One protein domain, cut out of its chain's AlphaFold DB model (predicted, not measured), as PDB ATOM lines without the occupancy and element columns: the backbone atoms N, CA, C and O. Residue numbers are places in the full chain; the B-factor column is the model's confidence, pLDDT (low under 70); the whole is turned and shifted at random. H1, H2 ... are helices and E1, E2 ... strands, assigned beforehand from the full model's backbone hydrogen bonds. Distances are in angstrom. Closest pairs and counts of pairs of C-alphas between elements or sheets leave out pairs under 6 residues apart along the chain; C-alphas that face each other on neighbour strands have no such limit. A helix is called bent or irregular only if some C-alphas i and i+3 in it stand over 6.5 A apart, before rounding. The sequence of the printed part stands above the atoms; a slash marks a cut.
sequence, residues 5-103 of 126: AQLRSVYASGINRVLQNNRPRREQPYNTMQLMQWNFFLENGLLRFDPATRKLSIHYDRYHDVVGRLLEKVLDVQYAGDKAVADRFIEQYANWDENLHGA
ATOM      1  N   ALA A   5     255.254 336.173 305.676       90.19
ATOM      2  CA  ALA A   5     254.350 336.473 306.787       90.19
ATOM      3  C   ALA A   5     254.464 337.935 307.250       90.19
ATOM      4  O   ALA A   5     253.449 338.594 307.479       90.19
ATOM      5  N   GLN A   6     255.689 338.464 307.341       91.12
ATOM      6  CA  GLN A   6     255.910 339.875 307.666       91.12
ATOM      7  C   GLN A   6     255.322 340.784 306.584       91.12
ATOM      8  O   GLN A   6     254.636 341.750 306.907       91.12
ATOM      9  N   LEU A   7     255.502 340.429 305.311       90.75
ATOM     10  CA  LEU A   7     254.952 341.180 304.187       90.75
ATOM     11  C   LEU A   7     253.413 341.214 304.211       90.75
ATOM     12  O   LEU A   7     252.810 342.283 304.123       90.75
ATOM     13  N   ARG A   8     252.765 340.064 304.447       92.88
ATOM     14  CA  ARG A   8     251.303 339.988 304.636       92.88
ATOM     15  C   ARG A   8     250.805 340.843 305.802       92.88
ATOM     16  O   ARG A   8     249.737 341.446 305.701       92.88
ATOM     17  N   SER A   9     251.570 340.912 306.892       92.69
ATOM     18  CA  SER A   9     251.253 341.768 308.041       92.69
ATOM     19  C   SER A   9     251.325 343.255 307.684       92.69
ATOM     20  O   SER A   9     250.425 344.016 308.039       92.69
ATOM     21  N   VAL A  10     252.339 343.670 306.913       93.69
ATOM     22  CA  VAL A  10     252.458 345.052 306.416       93.69
ATOM     23  C   VAL A  10     251.243 345.429 305.567       93.69
ATOM     24  O   VAL A  10     250.631 346.468 305.809       93.69
ATOM     25  N   TYR A  11     250.828 344.565 304.640       94.75
ATOM     26  CA  TYR A  11     249.637 344.796 303.818       94.75
ATOM     27  C   TYR A  11     248.352 344.892 304.643       94.75
ATOM     28  O   TYR A  11     247.570 345.824 304.468       94.75
ATOM     29  N   ALA A  12     248.151 343.984 305.600       94.81
ATOM     30  CA  ALA A  12     247.002 344.050 306.503       94.81
ATOM     31  C   ALA A  12     247.006 345.338 307.345       94.81
ATOM     32  O   ALA A  12     245.963 345.952 307.556       94.81
ATOM     33  N   SER A  13     248.184 345.785 307.791       93.88
ATOM     34  CA  SER A  13     248.350 347.062 308.490       93.88
ATOM     35  C   SER A  13     248.009 348.258 307.597       93.88
ATOM     36  O   SER A  13     247.444 349.236 308.087       93.88
ATOM     37  N   GLY A  14     248.322 348.190 306.301       94.12
ATOM     38  CA  GLY A  14     247.888 349.170 305.303       94.12
ATOM     39  C   GLY A  14     246.365 349.262 305.234       94.12
ATOM     40  O   GLY A  14     245.814 350.330 305.484       94.12
ATOM     41  N   ILE A  15     245.687 348.130 305.016       96.25
ATOM     42  CA  ILE A  15     244.216 348.058 304.978       96.25
ATOM     43  C   ILE A  15     243.588 348.587 306.271       96.25
ATOM     44  O   ILE A  15     242.659 349.388 306.219       96.25
ATOM     45  N   ASN A  16     244.114 348.210 307.439       93.75
ATOM     46  CA  ASN A  16     243.570 348.649 308.728       93.75
ATOM     47  C   ASN A  16     243.561 350.173 308.908       93.75
ATOM     48  O   ASN A  16     242.717 350.680 309.639       93.75
ATOM     49  N   ARG A  17     244.475 350.913 308.262       92.50
ATOM     50  CA  ARG A  17     244.484 352.385 308.316       92.50
ATOM     51  C   ARG A  17     243.357 353.023 307.509       92.50
ATOM     52  O   ARG A  17     243.111 354.207 307.687       92.50
ATOM     53  N   VAL A  18     242.726 352.274 306.613       94.88
ATOM     54  CA  VAL A  18     241.670 352.757 305.716       94.88
ATOM     55  C   VAL A  18     240.280 352.511 306.306       94.88
ATOM     56  O   VAL A  18     239.342 353.257 306.034       94.88
ATOM     57  N   LEU A  19     240.147 351.488 307.154       95.06
ATOM     58  CA  LEU A  19     238.884 351.156 307.804       95.06
ATOM     59  C   LEU A  19     238.498 352.228 308.830       95.06
ATOM     60  O   LEU A  19     239.318 352.669 309.635       95.06
ATOM     61  N   GLN A  20     237.225 352.619 308.817       93.94
ATOM     62  CA  GLN A  20     236.694 353.678 309.672       93.94
ATOM     63  C   GLN A  20     235.672 353.137 310.669       93.94
ATOM     64  O   GLN A  20     234.849 352.288 310.340       93.94
ATOM     65  N   ASN A  21     235.700 353.683 311.885       92.94
ATOM     66  CA  ASN A  21     234.767 353.321 312.954       92.94
ATOM     67  C   ASN A  21     233.434 354.076 312.889       92.94
ATOM     68  O   ASN A  21     232.506 353.711 313.605       92.94
ATOM     69  N   ASN A  22     233.353 355.142 312.092       92.38
ATOM     70  CA  ASN A  22     232.178 355.994 311.967       92.38
ATOM     71  C   ASN A  22     232.071 356.514 310.534       92.38
ATOM     72  O   ASN A  22     233.089 356.653 309.852       92.38
ATOM     73  N   ARG A  23     230.852 356.872 310.126       94.62
ATOM     74  CA  ARG A  23     230.615 357.565 308.863       94.62
ATOM     75  C   ARG A  23     231.371 358.906 308.842       94.62
ATOM     76  O   ARG A  23     231.169 359.708 309.759       94.62
ATOM     77  N   PRO A  24     232.207 359.172 307.822       92.75
ATOM     78  CA  PRO A  24     232.897 360.449 307.692       92.75
ATOM     79  C   PRO A  24     231.917 361.601 307.489       92.75
ATOM     80  O   PRO A  24     230.897 361.461 306.806       92.75
ATOM     81  N   ARG A  25     232.253 362.764 308.052       90.25
ATOM     82  CA  ARG A  25     231.577 364.021 307.722       90.25
ATOM     83  C   ARG A  25     232.209 364.632 306.471       90.25
ATOM     84  O   ARG A  25     233.400 364.442 306.226       90.25
ATOM     85  N   ARG A  26     231.428 365.369 305.679       78.19
ATOM     86  CA  ARG A  26     231.877 365.905 304.377       78.19
ATOM     87  C   ARG A  26     233.062 366.864 304.500       78.19
ATOM     88  O   ARG A  26     233.901 366.918 303.613       78.19
ATOM     89  N   GLU A  27     233.156 367.583 305.609       88.25
ATOM     90  CA  GLU A  27     234.241 368.508 305.928       88.25
ATOM     91  C   GLU A  27     235.545 367.818 306.370       88.25
ATOM     92  O   GLU A  27     236.531 368.496 306.646       88.25
ATOM     93  N   GLN A  28     235.573 366.481 306.450       91.75
ATOM     94  CA  GLN A  28     236.741 365.699 306.857       91.75
ATOM     95  C   GLN A  28     237.416 365.075 305.621       91.75
ATOM     96  O   GLN A  28     237.118 363.927 305.266       91.75
ATOM     97  N   PRO A  29     238.343 365.786 304.950       92.75
ATOM     98  CA  PRO A  29     238.915 365.331 303.681       92.75
ATOM     99  C   PRO A  29     239.704 364.027 303.824       92.75
ATOM    100  O   PRO A  29     239.591 363.143 302.981       92.75
ATOM    101  N   TYR A  30     240.449 363.855 304.920       94.44
ATOM    102  CA  TYR A  30     241.244 362.645 305.144       94.44
ATOM    103  C   TYR A  30     240.368 361.399 305.349       94.44
ATOM    104  O   TYR A  30     240.622 360.348 304.766       94.44
ATOM    105  N   ASN A  31     239.287 361.522 306.121       95.31
ATOM    106  CA  ASN A  31     238.334 360.433 306.325       95.31
ATOM    107  C   ASN A  31     237.527 360.135 305.054       95.31
ATOM    108  O   ASN A  31     237.263 358.976 304.738       95.31
ATOM    109  N   THR A  32     237.190 361.161 304.273       95.50
ATOM    110  CA  THR A  32     236.563 360.977 302.955       95.50
ATOM    111  C   THR A  32     237.496 360.209 302.017       95.50
ATOM    112  O   THR A  32     237.082 359.213 301.433       95.50
ATOM    113  N   MET A  33     238.778 360.580 301.959       96.06
ATOM    114  CA  MET A  33     239.795 359.855 301.192       96.06
ATOM    115  C   MET A  33     239.910 358.387 301.637       96.06
ATOM    116  O   MET A  33     239.977 357.497 300.795       96.06
ATOM    117  N   GLN A  34     239.900 358.103 302.941       97.19
ATOM    118  CA  GLN A  34     239.910 356.721 303.437       97.19
ATOM    119  C   GLN A  34     238.662 355.938 303.007       97.19
ATOM    120  O   GLN A  34     238.770 354.777 302.623       97.19
ATOM    121  N   LEU A  35     237.479 356.558 303.018       97.75
ATOM    122  CA  LEU A  35     236.257 355.911 302.526       97.75
ATOM    123  C   LEU A  35     236.367 355.608 301.031       97.75
ATOM    124  O   LEU A  35     236.017 354.512 300.600       97.75
ATOM    125  N   MET A  36     236.938 356.541 300.264       98.06
ATOM    126  CA  MET A  36     237.183 356.334 298.841       98.06
ATOM    127  C   MET A  36     238.100 355.140 298.583       98.06
ATOM    128  O   MET A  36     237.782 354.284 297.762       98.06
ATOM    129  N   GLN A  37     239.206 355.040 299.323       98.44
ATOM    130  CA  GLN A  37     240.123 353.901 299.239       98.44
ATOM    131  C   GLN A  37     239.423 352.586 299.596       98.44
ATOM    132  O   GLN A  37     239.580 351.596 298.886       98.44
ATOM    133  N   TRP A  38     238.617 352.574 300.663       98.44
ATOM    134  CA  TRP A  38     237.869 351.388 301.074       98.44
ATOM    135  C   TRP A  38     236.929 350.914 299.959       98.44
ATOM    136  O   TRP A  38     237.004 349.753 299.546       98.44
ATOM    137  N   ASN A  39     236.107 351.815 299.420       98.62
ATOM    138  CA  ASN A  39     235.182 351.500 298.335       98.62
ATOM    139  C   ASN A  39     235.911 351.054 297.063       98.62
ATOM    140  O   ASN A  39     235.520 350.056 296.460       98.62
ATOM    141  N   PHE A  40     237.013 351.712 296.696       98.69
ATOM    142  CA  PHE A  40     237.828 351.306 295.551       98.69
ATOM    143  C   PHE A  40     238.367 349.880 295.718       98.69
ATOM    144  O   PHE A  40     238.324 349.083 294.782       98.69
ATOM    145  N   PHE A  41     238.841 349.526 296.917       98.75
ATOM    146  CA  PHE A  41     239.356 348.187 297.200       98.75
ATOM    147  C   PHE A  41     238.271 347.109 297.179       98.75
ATOM    148  O   PHE A  41     238.568 345.981 296.786       98.75
ATOM    149  N   LEU A  42     237.042 347.432 297.586       98.56
ATOM    150  CA  LEU A  42     235.893 346.530 297.485       98.56
ATOM    151  C   LEU A  42     235.481 346.314 296.026       98.56
ATOM    152  O   LEU A  42     235.397 345.171 295.580       98.56
ATOM    153  N   GLU A  43     235.289 347.400 295.271       98.62
ATOM    154  CA  GLU A  43     234.905 347.361 293.852       98.62
ATOM    155  C   GLU A  43     235.931 346.581 293.023       98.62
ATOM    156  O   GLU A  43     235.586 345.727 292.209       98.62
ATOM    157  N   ASN A  44     237.214 346.815 293.293       98.56
ATOM    158  CA  ASN A  44     238.307 346.164 292.588       98.56
ATOM    159  C   ASN A  44     238.732 344.847 293.247       98.56
ATOM    160  O   ASN A  44     239.758 344.297 292.865       98.56
ATOM    161  N   GLY A  45     237.963 344.313 294.202       98.06
ATOM    162  CA  GLY A  45     238.121 342.981 294.794       98.06
ATOM    163  C   GLY A  45     239.449 342.714 295.509       98.06
ATOM    164  O   GLY A  45     239.837 341.555 295.648       98.06
ATOM    165  N   LEU A  46     240.148 343.757 295.965       98.62
ATOM    166  CA  LEU A  46     241.206 343.623 296.969       98.62
ATOM    167  C   LEU A  46     240.601 343.266 298.331       98.62
ATOM    168  O   LEU A  46     241.144 342.445 299.072       98.62
ATOM    169  N   LEU A  47     239.454 343.863 298.643       98.50
ATOM    170  CA  LEU A  47     238.646 343.518 299.799       98.50
ATOM    171  C   LEU A  47     237.383 342.807 299.345       98.50
ATOM    172  O   LEU A  47     236.768 343.171 298.347       98.50
ATOM    173  N   ARG A  48     236.968 341.816 300.127       98.38
ATOM    174  CA  ARG A  48     235.664 341.176 299.982       98.38
ATOM    175  C   ARG A  48     234.941 341.220 301.313       98.38
ATOM    176  O   ARG A  48     235.505 340.836 302.334       98.38
ATOM    177  N   PHE A  49     233.699 341.682 301.277       98.00
ATOM    178  CA  PHE A  49     232.791 341.648 302.412       98.00
ATOM    179  C   PHE A  49     231.934 340.384 302.363       98.00
ATOM    180  O   PHE A  49     231.406 340.022 301.312       98.00
ATOM    181  N   ASP A  50     231.812 339.717 303.504       97.25
ATOM    182  CA  ASP A  50     230.871 338.623 303.703       97.25
ATOM    183  C   ASP A  50     229.677 339.130 304.528       97.25
ATOM    184  O   ASP A  50     229.840 339.395 305.723       97.25
ATOM    185  N   PRO A  51     228.476 339.259 303.935       94.75
ATOM    186  CA  PRO A  51     227.303 339.764 304.642       94.75
ATOM    187  C   PRO A  51     226.797 338.812 305.735       94.75
ATOM    188  O   PRO A  51     226.171 339.278 306.688       94.75
ATOM    189  N   ALA A  52     227.085 337.507 305.650       95.12
ATOM    190  CA  ALA A  52     226.655 336.538 306.655       95.12
ATOM    191  C   ALA A  52     227.458 336.688 307.955       95.12
ATOM    192  O   ALA A  52     226.896 336.648 309.048       95.12
ATOM    193  N   THR A  53     228.772 336.901 307.844       94.12
ATOM    194  CA  THR A  53     229.659 337.056 309.010       94.12
ATOM    195  C   THR A  53     229.977 338.509 309.359       94.12
ATOM    196  O   THR A  53     230.540 338.773 310.423       94.12
ATOM    197  N   ARG A  54     229.626 339.458 308.481       94.50
ATOM    198  CA  ARG A  54     229.971 340.889 308.549       94.50
ATOM    199  C   ARG A  54     231.483 341.153 308.607       94.50
ATOM    200  O   ARG A  54     231.932 342.144 309.187       94.50
ATOM    201  N   LYS A  55     232.295 340.260 308.038       93.69
ATOM    202  CA  LYS A  55     233.765 340.351 308.054       93.69
ATOM    203  C   LYS A  55     234.322 340.703 306.680       93.69
ATOM    204  O   LYS A  55     233.686 340.468 305.655       93.69
ATOM    205  N   LEU A  56     235.536 341.253 306.682       95.88
ATOM    206  CA  LEU A  56     236.324 341.503 305.480       95.88
ATOM    207  C   LEU A  56     237.428 340.453 305.334       95.88
ATOM    208  O   LEU A  56     238.075 340.085 306.316       95.88
ATOM    209  N   SER A  57     237.690 340.040 304.098       97.06
ATOM    210  CA  SER A  57     238.886 339.289 303.713       97.06
ATOM    211  C   SER A  57     239.741 340.093 302.735       97.06
ATOM    212  O   SER A  57     239.205 340.819 301.897       97.06
ATOM    213  N   ILE A  58     241.064 339.931 302.826       97.81
ATOM    214  CA  ILE A  58     242.037 340.557 301.921       97.81
ATOM    215  C   ILE A  58     242.481 339.533 300.872       97.81
ATOM    216  O   ILE A  58     242.996 338.467 301.219       97.81
ATOM    217  N   HIS A  59     242.344 339.883 299.596       97.94
ATOM    218  CA  HIS A  59     242.902 339.142 298.464       97.94
ATOM    219  C   HIS A  59     244.339 339.608 298.205       97.94
ATOM    220  O   HIS A  59     244.595 340.534 297.437       97.94
ATOM    221  N   TYR A  60     245.294 339.014 298.927       96.19
ATOM    222  CA  TYR A  60     246.697 339.452 298.931       96.19
ATOM    223  C   TYR A  60     247.382 339.393 297.560       96.19
ATOM    224  O   TYR A  60     248.269 340.196 297.291       96.19
ATOM    225  N   ASP A  61     246.964 338.468 296.703       96.88
ATOM    226  CA  ASP A  61     247.399 338.341 295.310       96.88
ATOM    227  C   ASP A  61     247.053 339.578 294.464       96.88
ATOM    228  O   ASP A  61     247.766 339.897 293.518       96.88
ATOM    229  N   ARG A  62     246.018 340.331 294.854       97.69
ATOM    230  CA  ARG A  62     245.553 341.536 294.150       97.69
ATOM    231  C   ARG A  62     246.082 342.838 294.739       97.69
ATOM    232  O   ARG A  62     245.803 343.905 294.201       97.69
ATOM    233  N   TYR A  63     246.833 342.773 295.838       97.44
ATOM    234  CA  TYR A  63     247.202 343.956 296.617       97.44
ATOM    235  C   TYR A  63     247.953 344.994 295.784       97.44
ATOM    236  O   TYR A  63     247.541 346.149 295.718       97.44
ATOM    237  N   HIS A  64     249.035 344.586 295.124       97.06
ATOM    238  CA  HIS A  64     249.854 345.511 294.342       97.06
ATOM    239  C   HIS A  64     249.136 346.043 293.107       97.06
ATOM    240  O   HIS A  64     249.227 347.234 292.836       97.06
ATOM    241  N   ASP A  65     248.405 345.180 292.403       98.38
ATOM    242  CA  ASP A  65     247.629 345.557 291.221       98.38
ATOM    243  C   ASP A  65     246.581 346.625 291.569       98.38
ATOM    244  O   ASP A  65     246.575 347.711 290.997       98.38
ATOM    245  N   VAL A  66     245.746 346.373 292.577       98.62
ATOM    246  CA  VAL A  66     244.655 347.289 292.937       98.62
ATOM    247  C   VAL A  66     245.176 348.592 293.548       98.62
ATOM    248  O   VAL A  66     244.675 349.664 293.215       98.62
ATOM    249  N   VAL A  67     246.198 348.535 294.410       98.06
ATOM    250  CA  VAL A  67     246.818 349.753 294.963       98.06
ATOM    251  C   VAL A  67     247.510 350.565 293.865       98.06
ATOM    252  O   VAL A  67     247.412 351.790 293.872       98.06
ATOM    253  N   GLY A  68     248.161 349.901 292.905       98.50
ATOM    254  CA  GLY A  68     248.770 350.546 291.742       98.50
ATOM    255  C   GLY A  68     247.745 351.288 290.887       98.50
ATOM    256  O   GLY A  68     247.934 352.467 290.611       98.50
ATOM    257  N   ARG A  69     246.616 350.645 290.565       98.56
ATOM    258  CA  ARG A  69     245.518 351.277 289.810       98.56
ATOM    259  C   ARG A  69     244.925 352.483 290.525       98.56
ATOM    260  O   ARG A  69     244.596 353.476 289.887       98.56
ATOM    261  N   LEU A  70     244.774 352.409 291.849       98.44
ATOM    262  CA  LEU A  70     244.307 353.556 292.621       98.44
ATOM    263  C   LEU A  70     245.301 354.720 292.533       98.44
ATOM    264  O   LEU A  70     244.884 355.862 292.359       98.44
ATOM    265  N   LEU A  71     246.602 354.439 292.662       98.25
ATOM    266  CA  LEU A  71     247.642 355.459 292.546       98.25
ATOM    267  C   LEU A  71     247.634 356.105 291.157       98.25
ATOM    268  O   LEU A  71     247.607 357.327 291.073       98.25
ATOM    269  N   GLU A  72     247.606 355.300 290.094       98.44
ATOM    270  CA  GLU A  72     247.487 355.771 288.708       98.44
ATOM    271  C   GLU A  72     246.264 356.677 288.546       98.44
ATOM    272  O   GLU A  72     246.396 357.829 288.144       98.44
ATOM    273  N   LYS A  73     245.089 356.225 289.008       97.44
ATOM    274  CA  LYS A  73     243.854 357.011 288.941       97.44
ATOM    275  C   LYS A  73     243.966 358.354 289.661       97.44
ATOM    276  O   LYS A  73     243.475 359.360 289.156       97.44
ATOM    277  N   VAL A  74     244.579 358.381 290.844       97.31
ATOM    278  CA  VAL A  74     244.782 359.620 291.609       97.31
ATOM    279  C   VAL A  74     245.717 360.568 290.862       97.31
ATOM    280  O   VAL A  74     245.405 361.755 290.759       97.31
ATOM    281  N   LEU A  75     246.827 360.056 290.328       98.00
ATOM    282  CA  LEU A  75     247.789 360.857 289.573       98.00
ATOM    283  C   LEU A  75     247.172 361.412 288.287       98.00
ATOM    284  O   LEU A  75     247.367 362.588 288.002       98.00
ATOM    285  N   ASP A  76     246.369 360.626 287.570       97.44
ATOM    286  CA  ASP A  76     245.666 361.075 286.364       97.44
ATOM    287  C   ASP A  76     244.700 362.225 286.661       97.44
ATOM    288  O   ASP A  76     244.690 363.241 285.964       97.44
ATOM    289  N   VAL A  77     243.899 362.094 287.727       96.75
ATOM    290  CA  VAL A  77     242.959 363.140 288.164       96.75
ATOM    291  C   VAL A  77     243.714 364.417 288.541       96.75
ATOM    292  O   VAL A  77     243.301 365.513 288.161       96.75
ATOM    293  N   GLN A  78     244.823 364.285 289.272       96.00
ATOM    294  CA  GLN A  78     245.657 365.421 289.670       96.00
ATOM    295  C   GLN A  78     246.324 366.093 288.470       96.00
ATOM    296  O   GLN A  78     246.314 367.318 288.379       96.00
ATOM    297  N   TYR A  79     246.874 365.302 287.549       96.75
ATOM    298  CA  TYR A  79     247.559 365.790 286.359       96.75
ATOM    299  C   TYR A  79     246.610 366.528 285.413       96.75
ATOM    300  O   TYR A  79     246.968 367.579 284.884       96.75
ATOM    301  N   ALA A  80     245.386 366.022 285.238       94.81
ATOM    302  CA  ALA A  80     244.379 366.670 284.405       94.81
ATOM    303  C   ALA A  80     243.980 368.063 284.924       94.81
ATOM    304  O   ALA A  80     243.570 368.911 284.134       94.81
ATOM    305  N   GLY A  81     244.051 368.298 286.242       94.88
ATOM    306  CA  GLY A  81     243.635 369.564 286.857       94.88
ATOM    307  C   GLY A  81     242.143 369.889 286.681       94.88
ATOM    308  O   GLY A  81     241.724 371.018 286.934       94.88
ATOM    309  N   ASP A  82     241.335 368.917 286.245       96.88
ATOM    310  CA  ASP A  82     239.909 369.085 285.970       96.88
ATOM    311  C   ASP A  82     239.085 368.811 287.234       96.88
ATOM    312  O   ASP A  82     238.938 367.673 287.696       96.88
ATOM    313  N   LYS A  83     238.493 369.880 287.772       96.00
ATOM    314  CA  LYS A  83     237.626 369.812 288.948       96.00
ATOM    315  C   LYS A  83     236.444 368.859 288.752       96.00
ATOM    316  O   LYS A  83     236.118 368.122 289.676       96.00
ATOM    317  N   ALA A  84     235.805 368.847 287.585       97.12
ATOM    318  CA  ALA A  84     234.635 368.008 287.349       97.12
ATOM    319  C   ALA A  84     235.005 366.517 287.329       97.12
ATOM    320  O   ALA A  84     234.220 365.674 287.764       97.12
ATOM    321  N   VAL A  85     236.204 366.175 286.846       95.12
ATOM    322  CA  VAL A  85     236.737 364.806 286.928       95.12
ATOM    323  C   VAL A  85     237.001 364.417 288.384       95.12
ATOM    324  O   VAL A  85     236.617 363.320 288.796       95.12
ATOM    325  N   ALA A  86     237.609 365.311 289.168       96.38
ATOM    326  CA  ALA A  86     237.858 365.075 290.587       96.38
ATOM    327  C   ALA A  86     236.554 364.904 291.383       96.38
ATOM    328  O   ALA A  86     236.440 363.962 292.167       96.38
ATOM    329  N   ASP A  87     235.555 365.756 291.138       96.19
ATOM    330  CA  ASP A  87     234.254 365.695 291.805       96.19
ATOM    331  C   ASP A  87     233.560 364.352 291.517       96.19
ATOM    332  O   ASP A  87     233.146 363.672 292.454       96.19
ATOM    333  N   ARG A  88     233.548 363.884 290.258       96.56
ATOM    334  CA  ARG A  88     233.004 362.556 289.903       96.56
ATOM    335  C   ARG A  88     233.739 361.409 290.595       96.56
ATOM    336  O   ARG A  88     233.110 360.447 291.030       96.56
ATOM    337  N   PHE A  89     235.067 361.494 290.696       96.38
ATOM    338  CA  PHE A  89     235.861 360.476 291.383       96.38
ATOM    339  C   PHE A  89     235.528 360.419 292.881       96.38
ATOM    340  O   PHE A  89     235.378 359.332 293.441       96.38
ATOM    341  N   ILE A  90     235.346 361.576 293.521       95.69
ATOM    342  CA  ILE A  90     234.891 361.657 294.912       95.69
ATOM    343  C   ILE A  90     233.472 361.100 295.041       95.69
ATOM    344  O   ILE A  90     233.241 360.239 295.883       95.69
ATOM    345  N   GLU A  91     232.528 361.532 294.205       95.56
ATOM    346  CA  GLU A  91     231.127 361.096 294.252       95.56
ATOM    347  C   GLU A  91     230.962 359.585 294.086       95.56
ATOM    348  O   GLU A  91     230.124 358.987 294.760       95.56
ATOM    349  N   GLN A  92     231.780 358.952 293.240       96.44
ATOM    350  CA  GLN A  92     231.746 357.506 293.046       96.44
ATOM    351  C   GLN A  92     232.118 356.752 294.331       96.44
ATOM    352  O   GLN A  92     231.434 355.801 294.716       96.44
ATOM    353  N   TYR A  93     233.178 357.184 295.020       97.69
ATOM    354  CA  TYR A  93     233.784 356.400 296.096       97.69
ATOM    355  C   TYR A  93     233.573 356.965 297.512       97.69
ATOM    356  O   TYR A  93     233.900 356.293 298.485       97.69
ATOM    357  N   ALA A  94     232.987 358.149 297.688       96.00
ATOM    358  CA  ALA A  94     232.709 358.742 299.004       96.00
ATOM    359  C   ALA A  94     231.360 358.302 299.614       96.00
ATOM    360  O   ALA A  94     230.823 358.968 300.503       96.00
ATOM    361  N   ASN A  95     230.800 357.181 299.151       95.81
ATOM    362  CA  ASN A  95     229.508 356.676 299.610       95.81
ATOM    363  C   ASN A  95     229.661 355.757 300.823       95.81
ATOM    364  O   ASN A  95     230.400 354.775 300.798       95.81
ATOM    365  N   TRP A  96     228.939 356.078 301.895       97.50
ATOM    366  CA  TRP A  96     228.844 355.224 303.074       97.50
ATOM    367  C   TRP A  96     227.603 354.341 302.983       97.50
ATOM    368  O   TRP A  96     226.500 354.838 302.766       97.50
ATOM    369  N   ASP A  97     227.796 353.052 303.227       97.62
ATOM    370  CA  ASP A  97     226.736 352.045 303.309       97.62
ATOM    371  C   ASP A  97     226.716 351.459 304.723       97.62
ATOM    372  O   ASP A  97     227.703 350.868 305.161       97.62
ATOM    373  N   GLU A  98     225.603 351.605 305.441       97.25
ATOM    374  CA  GLU A  98     225.466 351.092 306.807       97.25
ATOM    375  C   GLU A  98     225.513 349.559 306.880       97.25
ATOM    376  O   GLU A  98     226.024 349.002 307.855       97.25
ATOM    377  N   ASN A  99     225.055 348.860 305.838       97.00
ATOM    378  CA  ASN A  99     225.026 347.397 305.803       97.00
ATOM    379  C   ASN A  99     226.404 346.780 305.532       97.00
ATOM    380  O   ASN A  99     226.609 345.595 305.797       97.00
ATOM    381  N   LEU A 100     227.354 347.585 305.049       97.62
ATOM    382  CA  LEU A 100     228.735 347.184 304.801       97.62
ATOM    383  C   LEU A 100     229.688 347.891 305.765       97.62
ATOM    384  O   LEU A 100     230.285 347.266 306.642       97.62
ATOM    385  N   HIS A 101     229.830 349.204 305.619       98.12
ATOM    386  CA  HIS A 101     230.773 350.015 306.378       98.12
ATOM    387  C   HIS A 101     230.351 350.118 307.841       98.12
ATOM    388  O   HIS A 101     231.170 349.887 308.729       98.12
ATOM    389  N   GLY A 102     229.065 350.379 308.098       97.38
ATOM    390  CA  GLY A 102     228.497 350.413 309.449       97.38
ATOM    391  C   GLY A 102     228.608 349.066 310.170       97.38
ATOM    392  O   GLY A 102     228.983 349.006 311.346       97.38
ATOM    393  N   ALA A 103     228.371 347.967 309.450       96.81
ATOM    394  CA  ALA A 103     228.536 346.609 309.961       96.81
ATOM    395  C   ALA A 103     229.993 346.311 310.363       96.81
ATOM    396  O   ALA A 103     230.249 345.854 311.482       96.81
TER     397      ALA A 103
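What this domain is: This is residues 5 to 103 of the 126 residues of the protein "NUDIX hydrolase" of Pyrinomonadaceae bacterium (UniProt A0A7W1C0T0). Helix H2 runs through the middle, and the long helix H3 passes it at a steep angle, then turns sharply into H4, which folds back to H2; H3 and H4 make a narrow V whose tip, residues 79 to 84, sticks out. A small hairpin of two strands, E1 and E2, lies at the other end, near the last residues of H2, with H1 near the start of H3 and the short H5 near E1. The 99 printed residues hold five named helices and two named strands in the order H1 H2 E1 E2 H3 H4 H5, the sheet E1 - E2 is antiparallel, and the class is mostly helix. The whole is compact, with a radius of gyration of the C-alphas of 13.9 A and spans of 39 by 28 by 19 A.

Where its parts are: H1, residues 5 to 16, begins with C-alpha 5 at (254.350, 336.473, 306.787) and is 16.4 A long. H2, residues 29 to 43, is 20.9 A long. E1 is residues 47 to 50 and E2 is residues 55 to 58. H3, residues 60 to 80, the longest helix by residues, measures 30.9 A from C-alpha 60 at (246.697, 339.452, 298.931) to C-alpha 80; it is irregular, with C-alphas 61 and 64 at 7.6 A. H4, residues 83 to 93, is 15.7 A long. H5, residues 98 to 103, ends with C-alpha 103 at (228.536, 346.609, 309.961).

How they stand to each other: H3 is the hub, touching three helices. H1 and H3 only just touch, with 3 pairs of C-alphas within 8 A, the closest being Arg 8 and Tyr 60 at 7.4 A. H2 touches H3 with residues 37 to 41 alone, at a steep tilt of 51 degrees, opposite ways; the closest C-alphas, of Phe 41 and Val 66, are 6.9 A apart. H2 touches H4 at a steep tilt of 62 degrees, the same way, closest at Met 36 and Tyr 93, whose C-alphas are 4.4 A apart. H3 and H4 touch only at the corner by their link, and only just, with 3 pairs of C-alphas within 8 A. E1 and E2 form an antiparallel hairpin; N 48 and O 57, at 3.0 A, and N 57 and O 48, at 2.9 A, are within hydrogen-bond range. The closest C-alphas of E1 and H5 are Phe 49 and Leu 100, 7.3 A. H3 and H5 are apart. In H1, H2 and H4 every O i to N i+4 pair is within hydrogen-bond range; in H3 it is 15 of 17, in H5 1 of 2.

The domain as a whole: The two C-alphas farthest apart, of Ala 52 and Gly 81, are 42.1 A apart. The printed part has no cut. The link from H1 to H2, residues 17 to 28, is long; the other links are tight. The mean pLDDT of the printed part is 95.9, and no printed residue is under 70.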